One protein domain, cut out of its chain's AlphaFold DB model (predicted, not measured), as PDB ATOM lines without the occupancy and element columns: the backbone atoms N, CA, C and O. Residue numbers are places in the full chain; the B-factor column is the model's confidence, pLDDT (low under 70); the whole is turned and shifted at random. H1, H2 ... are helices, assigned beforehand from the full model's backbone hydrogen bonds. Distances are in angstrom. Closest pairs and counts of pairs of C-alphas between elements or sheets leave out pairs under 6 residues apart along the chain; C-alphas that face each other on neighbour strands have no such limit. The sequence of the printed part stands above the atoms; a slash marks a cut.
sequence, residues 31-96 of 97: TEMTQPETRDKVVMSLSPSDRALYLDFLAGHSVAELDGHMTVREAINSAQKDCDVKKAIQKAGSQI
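What this domain is: This is residues 31 to 96 of the 97 residues of the protein "Putative phosphoadenosine phosphosulfate sulfurtransferase" of Silvimonas terrae (UniProt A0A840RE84). A small helical body, in which the beginning of the long helix H3 crosses H2 nearly at right angles, has the rest of H3 and the tail after it sticking out as a long arm, residues 84 to 96. H1 comes before H2 in the chain, and the two are joined by a tight turn and make a loose V. The printed part has 66 residues, with three named helices in the order H1, H2, H3 and no named strand, and its class is all helix. The whole is loose, with a radius of gyration of the C-alphas of 14.1 A, and elongated, spanning 49 by 25 by 16 A.

How they stand to each other: H1, residues 36 to 45, and H2, residues 48 to 60, are close but not clearly touching; their closest C-alphas, those of Val 43 and Arg 51, are 6.2 A apart. They run opposite ways at a steep tilt of 44 degrees. H3, residues 72 to 93, touches H2 with residues 72 to 80 alone; the closest C-alphas, those of Tyr 54 and Ile 76, are 5.0 A apart. The lines of H2 and H3 are about perpendicular, at 85 degrees. H1 and H3 are apart, but only just, with their closest C-alphas at 8.5 A. In H1, H2 and H3 every O i to N i+4 pair is within hydrogen-bond range.

Where its parts are: H1 begins at C-alpha 36 (79.485, 109.795, 134.346) and is 14.1 A long from first to last C-alpha. H2 begins at C-alpha 48 (85.933, 123.409, 122.691) and is 18.6 A long. H3 is 31.7 A long and ends at C-alpha 93 (89.823, 116.612, 94.204).

The domain as a whole: The C-alphas farthest apart, those of Glu 37 and Ile 96, are 49.2 A apart. Without residues 84 to 96, which stand free, the body spans 29 by 25 by 16 A. The printed part has no cut; the link from H2 to H3, 11 residues, is long. The mean pLDDT of the printed part is 77.0, and residues 62 to 68, 88, 90 and 92 to 96 are under 70.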
ATOM      1  N   THR A  31      87.594 103.515 129.000       78.38
ATOM      2  CA  THR A  31      86.969 102.693 130.042       78.38
ATOM      3  C   THR A  31      86.610 103.519 131.278       78.38
ATOM      4  O   THR A  31      85.504 103.397 131.798       78.38
ATOM      5  N   GLU A  32      87.484 104.421 131.729       76.94
ATOM      6  CA  GLU A  32      87.199 105.323 132.858       76.94
ATOM      7  C   GLU A  32      86.092 106.342 132.533       76.94
ATOM      8  O   GLU A  32      85.378 106.796 133.428       76.94
ATOM      9  N   MET A  33      85.875 106.635 131.247       76.94
ATOM     10  CA  MET A  33      84.788 107.496 130.758       76.94
ATOM     11  C   MET A  33      83.403 106.830 130.814       76.94
ATOM     12  O   MET A  33      82.398 107.489 130.546       76.94
ATOM     13  N   THR A  34      83.319 105.546 131.180       76.81
ATOM     14  CA  THR A  34      82.034 104.894 131.490       76.81
ATOM     15  C   THR A  34      81.405 105.445 132.771       76.81
ATOM     16  O   THR A  34      80.184 105.396 132.928       76.81
ATOM     17  N   GLN A  35      82.215 106.019 133.668       79.12
ATOM     18  CA  GLN A  35      81.729 106.691 134.866       79.12
ATOM     19  C   GLN A  35      81.290 108.121 134.512       79.12
ATOM     20  O   GLN A  35      82.107 108.904 134.018       79.12
ATOM     21  N   PRO A  36      80.026 108.502 134.774       77.50
ATOM     22  CA  PRO A  36      79.485 109.795 134.346       77.50
ATOM     23  C   PRO A  36      80.247 110.982 134.950       77.50
ATOM     24  O   PRO A  36      80.527 111.957 134.263       77.50
ATOM     25  N   GLU A  37      80.671 110.870 136.206       80.50
ATOM     26  CA  GLU A  37      81.453 111.894 136.907       80.50
ATOM     27  C   GLU A  37      82.850 112.117 136.313       80.50
ATOM     28  O   GLU A  37      83.313 113.256 136.209       80.50
ATOM     29  N   THR A  38      83.517 111.041 135.896       80.50
ATOM     30  CA  THR A  38      84.829 111.096 135.242       80.50
ATOM     31  C   THR A  38      84.687 111.659 133.838       80.50
ATOM     32  O   THR A  38      85.435 112.559 133.454       80.50
ATOM     33  N   ARG A  39      83.662 111.211 133.106       81.31
ATOM     34  CA  ARG A  39      83.325 111.733 131.785       81.31
ATOM     35  C   ARG A  39      83.102 113.235 131.808       81.31
ATOM     36  O   ARG A  39      83.711 113.938 131.010       81.31
ATOM     37  N   ASP A  40      82.260 113.729 132.709       83.38
ATOM     38  CA  ASP A  40      81.928 115.151 132.766       83.38
ATOM     39  C   ASP A  40      83.155 115.995 133.115       83.38
ATOM     40  O   ASP A  40      83.401 117.014 132.473       83.38
ATOM     41  N   LYS A  41      83.985 115.540 134.061       83.31
ATOM     42  CA  LYS A  41      85.245 116.217 134.404       83.31
ATOM     43  C   LYS A  41      86.185 116.321 133.208       83.31
ATOM     44  O   LYS A  41      86.687 117.407 132.934       83.31
ATOM     45  N   VAL A  42      86.391 115.218 132.490       83.12
ATOM     46  CA  VAL A  42      87.286 115.183 131.328       83.12
ATOM     47  C   VAL A  42      86.715 116.006 130.179       83.12
ATOM     48  O   VAL A  42      87.404 116.847 129.617       83.12
ATOM     49  N   VAL A  43      85.433 115.852 129.851       82.56
ATOM     50  CA  VAL A  43      84.787 116.613 128.769       82.56
ATOM     51  C   VAL A  43      84.800 118.120 129.045       82.56
ATOM     52  O   VAL A  43      84.935 118.907 128.107       82.56
ATOM     53  N   MET A  44      84.673 118.536 130.309       83.00
ATOM     54  CA  MET A  44      84.738 119.946 130.705       83.00
ATOM     55  C   MET A  44      86.169 120.490 130.789       83.00
ATOM     56  O   MET A  44      86.343 121.703 130.691       83.00
ATOM     57  N   SER A  45      87.186 119.632 130.940       84.44
ATOM     58  CA  SER A  45      88.593 120.046 130.888       84.44
ATOM     59  C   SER A  45      89.134 120.169 129.462       84.44
ATOM     60  O   SER A  45      90.142 120.842 129.253       84.44
ATOM     61  N   LEU A  46      88.484 119.541 128.475       83.44
ATOM     62  CA  LEU A  46      88.852 119.665 127.066       83.44
ATOM     63  C   LEU A  46      88.558 121.070 126.522       83.44
ATOM     64  O   LEU A  46      87.551 121.706 126.847       83.44
ATOM     65  N   SER A  47      89.407 121.524 125.599       87.19
ATOM     66  CA  SER A  47      89.116 122.715 124.802       87.19
ATOM     67  C   SER A  47      87.851 122.498 123.948       87.19
ATOM     68  O   SER A  47      87.525 121.356 123.616       87.19
ATOM     69  N   PRO A  48      87.123 123.557 123.539       83.56
ATOM     70  CA  PRO A  48      85.933 123.409 122.691       83.56
ATOM     71  C   PRO A  48      86.197 122.603 121.407       83.56
ATOM     72  O   PRO A  48      85.360 121.801 120.996       83.56
ATOM     73  N   SER A  49      87.381 122.807 120.834       82.06
ATOM     74  CA  SER A  49      87.968 122.092 119.701       82.06
ATOM     75  C   SER A  49      88.122 120.590 119.959       82.06
ATOM     76  O   SER A  49      87.530 119.765 119.262       82.06
ATOM     77  N   ASP A  50      88.857 120.232 121.013       84.25
ATOM     78  CA  ASP A  50      89.119 118.839 121.386       84.25
ATOM     79  C   ASP A  50      87.831 118.120 121.798       84.25
ATOM     80  O   ASP A  50      87.623 116.957 121.460       84.25
ATOM     81  N   ARG A  51      86.918 118.826 122.470       84.81
ATOM     82  CA  ARG A  51      85.600 118.300 122.825       84.81
ATOM     83  C   ARG A  51      84.777 117.955 121.588       84.81
ATOM     84  O   ARG A  51      84.116 116.924 121.585       84.81
ATOM     85  N   ALA A  52      84.801 118.792 120.550       83.88
ATOM     86  CA  ALA A  52      84.093 118.505 119.306       83.88
ATOM     87  C   ALA A  52      84.663 117.259 118.613       83.88
ATOM     88  O   ALA A  52      83.896 116.387 118.218       83.88
ATOM     89  N   LEU A  53      85.994 117.139 118.539       83.69
ATOM     90  CA  LEU A  53      86.674 115.967 117.973       83.69
ATOM     91  C   LEU A  53      86.384 114.690 118.766       83.69
ATOM     92  O   LEU A  53      86.126 113.643 118.182       83.69
ATOM     93  N   TYR A  54      86.381 114.777 120.095       84.38
ATOM     94  CA  TYR A  54      86.049 113.650 120.957       84.38
ATOM     95  C   TYR A  54      84.593 113.193 120.783       84.38
ATOM     96  O   TYR A  54      84.320 111.998 120.716       84.38
ATOM     97  N   LEU A  55      83.647 114.131 120.675       83.00
ATOM     98  CA  LEU A  55      82.244 113.801 120.419       83.00
ATOM     99  C   LEU A  55      82.033 113.217 119.014       83.00
ATOM    100  O   LEU A  55      81.243 112.287 118.878       83.00
ATOM    101  N   ASP A  56      82.739 113.723 117.997       83.94
ATOM    102  CA  ASP A  56      82.715 113.170 116.633       83.94
ATOM    103  C   ASP A  56      83.257 111.733 116.609       83.94
ATOM    104  O   ASP A  56      82.634 110.839 116.038       83.94
ATOM    105  N   PHE A  57      84.350 111.482 117.336       83.88
ATOM    106  CA  PHE A  57      84.884 110.138 117.543       83.88
ATOM    107  C   PHE A  57      83.836 109.202 118.171       83.88
ATOM    108  O   PHE A  57      83.554 108.136 117.632       83.88
ATOM    109  N   LEU A  58      83.193 109.609 119.270       81.19
ATOM    110  CA  LEU A  58      82.149 108.799 119.913       81.19
ATOM    111  C   LEU A  58      80.903 108.596 119.035       81.19
ATOM    112  O   LEU A  58      80.199 107.607 119.206       81.19
ATOM    113  N   ALA A  59      80.604 109.516 118.117       80.94
ATOM    114  CA  ALA A  59      79.498 109.359 117.175       80.94
ATOM    115  C   ALA A  59      79.805 108.321 116.080       80.94
ATOM    116  O   ALA A  59      78.885 107.685 115.566       80.94
ATOM    117  N   GLY A  60      81.083 108.160 115.723       73.62
ATOM    118  CA  GLY A  60      81.550 107.203 114.717       73.62
ATOM    119  C   GLY A  60      81.886 105.812 115.257       73.62
ATOM    120  O   GLY A  60      82.004 104.880 114.464       73.62
ATOM    121  N   HIS A  61      82.028 105.659 116.575       73.75
ATOM    122  CA  HIS A  61      82.468 104.417 117.205       73.75
ATOM    123  C   HIS A  61      81.485 103.945 118.275       73.75
ATOM    124  O   HIS A  61      81.117 104.690 119.183       73.75
ATOM    125  N   SER A  62      81.095 102.670 118.217       66.56
ATOM    126  CA  SER A  62      80.375 102.056 119.328       66.56
ATOM    127  C   SER A  62      81.319 101.912 120.517       66.56
ATOM    128  O   SER A  62      82.421 101.394 120.369       66.56
ATOM    129  N   VAL A  63      80.888 102.300 121.722       60.62
ATOM    130  CA  VAL A  63      81.685 102.135 122.956       60.62
ATOM    131  C   VAL A  63      82.093 100.670 123.182       60.62
ATOM    132  O   VAL A  63      83.129 100.411 123.781       60.62
ATOM    133  N   ALA A  64      81.326  99.712 122.649       60.47
ATOM    134  CA  ALA A  64      81.646  98.282 122.689       60.47
ATOM    135  C   ALA A  64      82.784  97.856 121.736       60.47
ATOM    136  O   ALA A  64      83.336  96.773 121.898       60.47
ATOM    137  N   GLU A  65      83.111  98.680 120.739       63.88
ATOM    138  CA  GLU A  65      84.187  98.453 119.761       63.88
ATOM    139  C   GLU A  65      85.466  99.222 120.114       63.88
ATOM    140  O   GLU A  65      86.493  99.058 119.455       63.88
ATOM    141  N   LEU A  66      85.411 100.077 121.138       66.75
ATOM    142  CA  LEU A  66      86.557 100.850 121.590       66.75
ATOM    143  C   LEU A  66      87.472  99.951 122.419       66.75
ATOM    144  O   LEU A  66      87.043  99.324 123.386       66.75
ATOM    145  N   ASP A  67      88.743  99.901 122.025       66.12
ATOM    146  CA  ASP A  67      89.785  99.233 122.795       66.12
ATOM    147  C   ASP A  67      89.819  99.830 124.208       66.12
ATOM    148  O   ASP A  67      89.956 101.045 124.379       66.12
ATOM    149  N   GLY A  68      89.675  98.983 125.230       66.06
ATOM    150  CA  GLY A  68      89.556  99.411 126.626       66.06
ATOM    151  C   GLY A  68      90.789 100.157 127.150       66.06
ATOM    152  O   GLY A  68      90.715 100.803 128.200       66.06
ATOM    153  N   HIS A  69      91.902 100.098 126.415       72.88
ATOM    154  CA  HIS A  69      93.146 100.804 126.705       72.88
ATOM    155  C   HIS A  69      93.307 102.131 125.958       72.88
ATOM    156  O   HIS A  69      94.218 102.890 126.288       72.88
ATOM    157  N   MET A  70      92.436 102.439 124.994       83.50
ATOM    158  CA  MET A  70      92.513 103.697 124.261       83.50
ATOM    159  C   MET A  70      92.218 104.869 125.198       83.50
ATOM    160  O   MET A  70      91.290 104.835 126.009       83.50
ATOM    161  N   THR A  71      93.010 105.926 125.079       86.25
ATOM    162  CA  THR A  71      92.854 107.165 125.844       86.25
ATOM    163  C   THR A  71      91.989 108.186 125.109       86.25
ATOM    164  O   THR A  71      91.850 108.173 123.883       86.25
ATOM    165  N   VAL A  72      91.436 109.145 125.854       83.94
ATOM    166  CA  VAL A  72      90.691 110.279 125.278       83.94
ATOM    167  C   VAL A  72      91.565 111.090 124.307       83.94
ATOM    168  O   VAL A  72      91.084 111.526 123.261       83.94
ATOM    169  N   ARG A  73      92.866 111.242 124.591       83.88
ATOM    170  CA  ARG A  73      93.824 111.909 123.690       83.88
ATOM    171  C   ARG A  73      93.999 111.150 122.378       83.88
ATOM    172  O   ARG A  73      94.024 111.776 121.322       83.88
ATOM    173  N   GLU A  74      94.120 109.827 122.429       85.31
ATOM    174  CA  GLU A  74      94.243 108.988 121.231       85.31
ATOM    175  C   GLU A  74      92.981 109.042 120.373       85.31
ATOM    176  O   GLU A  74      93.091 109.219 119.160       85.31
ATOM    177  N   ALA A  75      91.803 109.010 120.999       84.69
ATOM    178  CA  ALA A  75      90.521 109.205 120.329       84.69
ATOM    179  C   ALA A  75      90.455 110.556 119.591       84.69
ATOM    180  O   ALA A  75      90.167 110.606 118.394       84.69
ATOM    181  N   ILE A  76      90.805 111.655 120.273       85.31
ATOM    182  CA  ILE A  76      90.867 112.999 119.672       85.31
ATOM    183  C   ILE A  76      91.868 113.037 118.513       85.31
ATOM    184  O   ILE A  76      91.568 113.571 117.445       85.31
ATOM    185  N   ASN A  77      93.055 112.456 118.697       85.44
ATOM    186  CA  ASN A  77      94.092 112.425 117.668       85.44
ATOM    187  C   ASN A  77      93.660 111.603 116.445       85.44
ATOM    188  O   ASN A  77      94.029 111.953 115.324       85.44
ATOM    189  N   SER A  78      92.888 110.532 116.641       83.56
ATOM    190  CA  SER A  78      92.303 109.746 115.553       83.56
ATOM    191  C   SER A  78      91.304 110.581 114.753       83.56
ATOM    192  O   SER A  78      91.481 110.754 113.549       83.56
ATOM    193  N   ALA A  79      90.336 111.208 115.428       83.06
ATOM    194  CA  ALA A  79      89.348 112.071 114.780       83.06
ATOM    195  C   ALA A  79      89.988 113.266 114.053       83.06
ATOM    196  O   ALA A  79      89.580 113.632 112.948       83.06
ATOM    197  N   GLN A  80      91.042 113.850 114.629       83.62
ATOM    198  CA  GLN A  80      91.809 114.913 113.984       83.62
ATOM    199  C   GLN A  80      92.474 114.422 112.690       83.62
ATOM    200  O   GLN A  80      92.371 115.091 111.661       83.62
ATOM    201  N   LYS A  81      93.104 113.239 112.710       79.00
ATOM    202  CA  LYS A  81      93.705 112.635 111.510       79.00
ATOM    203  C   LYS A  81      92.656 112.374 110.433       79.00
ATOM    204  O   LYS A  81      92.891 112.730 109.280       79.00
ATOM    205  N   ASP A  82      91.497 111.830 110.789       74.88
ATOM    206  CA  ASP A  82      90.411 111.592 109.832       74.88
ATOM    207  C   ASP A  82      89.886 112.898 109.223       74.88
ATOM    208  O   ASP A  82      89.633 112.981 108.016       74.88
ATOM    209  N   CYS A  83      89.779 113.953 110.033       76.44
ATOM    210  CA  CYS A  83      89.422 115.292 109.574       76.44
ATOM    211  C   CYS A  83      90.455 115.849 108.579       76.44
ATOM    212  O   CYS A  83      90.088 116.363 107.518       76.44
ATOM    213  N   ASP A  84      91.747 115.704 108.872       74.88
ATOM    214  CA  ASP A  84      92.826 116.195 108.014       74.88
ATOM    215  C   ASP A  84      92.957 115.390 106.712       74.88
ATOM    216  O   ASP A  84      93.154 115.979 105.644       74.88
ATOM    217  N   VAL A  85      92.741 114.072 106.756       73.00
ATOM    218  CA  VAL A  85      92.676 113.214 105.561       73.00
ATOM    219  C   VAL A  85      91.503 113.624 104.668       73.00
ATOM    220  O   VAL A  85      91.690 113.831 103.465       73.00
ATOM    221  N   LYS A  86      90.306 113.830 105.234       73.56
ATOM    222  CA  LYS A  86      89.132 114.308 104.477       73.56
ATOM    223  C   LYS A  86      89.400 115.664 103.817       73.56
ATOM    224  O   LYS A  86      89.079 115.845 102.640       73.56
ATOM    225  N   LYS A  87      90.047 116.597 104.526       73.06
ATOM    226  CA  LYS A  87      90.463 117.899 103.970       73.06
ATOM    227  C   LYS A  87      91.487 117.747 102.844       73.06
ATOM    228  O   LYS A  87      91.367 118.420 101.820       73.06
ATOM    229  N   ALA A  88      92.475 116.865 103.003       69.31
ATOM    230  CA  ALA A  88      93.489 116.607 101.982       69.31
ATOM    231  C   ALA A  88      92.867 116.037 100.697       69.31
ATOM    232  O   ALA A  88      93.174 116.520  99.605       69.31
ATOM    233  N   ILE A  89      91.932 115.088 100.820       70.06
ATOM    234  CA  ILE A  89      91.199 114.509  99.684       70.06
ATOM    235  C   ILE A  89      90.356 115.576  98.974       70.06
ATOM    236  O   ILE A  89      90.401 115.671  97.748       70.06
ATOM    237  N   GLN A  90      89.631 116.424  99.712       69.38
ATOM    238  CA  GLN A  90      88.865 117.527  99.115       69.38
ATOM    239  C   GLN A  90      89.765 118.525  98.376       69.38
ATOM    240  O   GLN A  90      89.442 118.949  97.265       69.38
ATOM    241  N   LYS A  91      90.920 118.873  98.957       72.38
ATOM    242  CA  LYS A  91      91.899 119.766  98.328       72.38
ATOM    243  C   LYS A  91      92.488 119.159  97.052       72.38
ATOM    244  O   LYS A  91      92.654 119.882  96.074       72.38
ATOM    245  N   ALA A  92      92.775 117.857  97.045       68.50
ATOM    246  CA  ALA A  92      93.266 117.146  95.866       68.50
ATOM    247  C   ALA A  92      92.187 117.042  94.773       68.50
ATOM    248  O   ALA A  92      92.443 117.376  93.620       68.50
ATOM    249  N   GLY A  93      90.953 116.683  95.137       63.50
ATOM    250  CA  GLY A  93      89.823 116.612  94.204       63.50
ATOM    251  C   GLY A  93      89.429 117.967  93.608       63.50
ATOM    252  O   GLY A  93      88.907 118.022  92.496       63.50
ATOM    253  N   SER A  94      89.714 119.070  94.307       58.19
ATOM    254  CA  SER A  94      89.488 120.425  93.798       58.19
ATOM    255  C   SER A  94      90.589 120.932  92.855       58.19
ATOM    256  O   SER A  94      90.352 121.926  92.176       58.19
ATOM    257  N   GLN A  95      91.760 120.283  92.803       56.97
ATOM    258  CA  GLN A  95      92.858 120.628  91.883       56.97
ATOM    259  C   GLN A  95      92.809 119.856  90.553       56.97
ATOM    260  O   GLN A  95      93.536 120.199  89.628       56.97
ATOM    261  N   ILE A  96      91.947 118.839  90.435       54.09
ATOM    262  CA  ILE A  96      91.759 118.033  89.211       54.09
ATOM    263  C   ILE A  96      90.599 118.600  88.352       54.09
ATOM    264  O   ILE A  96      89.938 117.875  87.613       54.09
TER     265      ILE A  96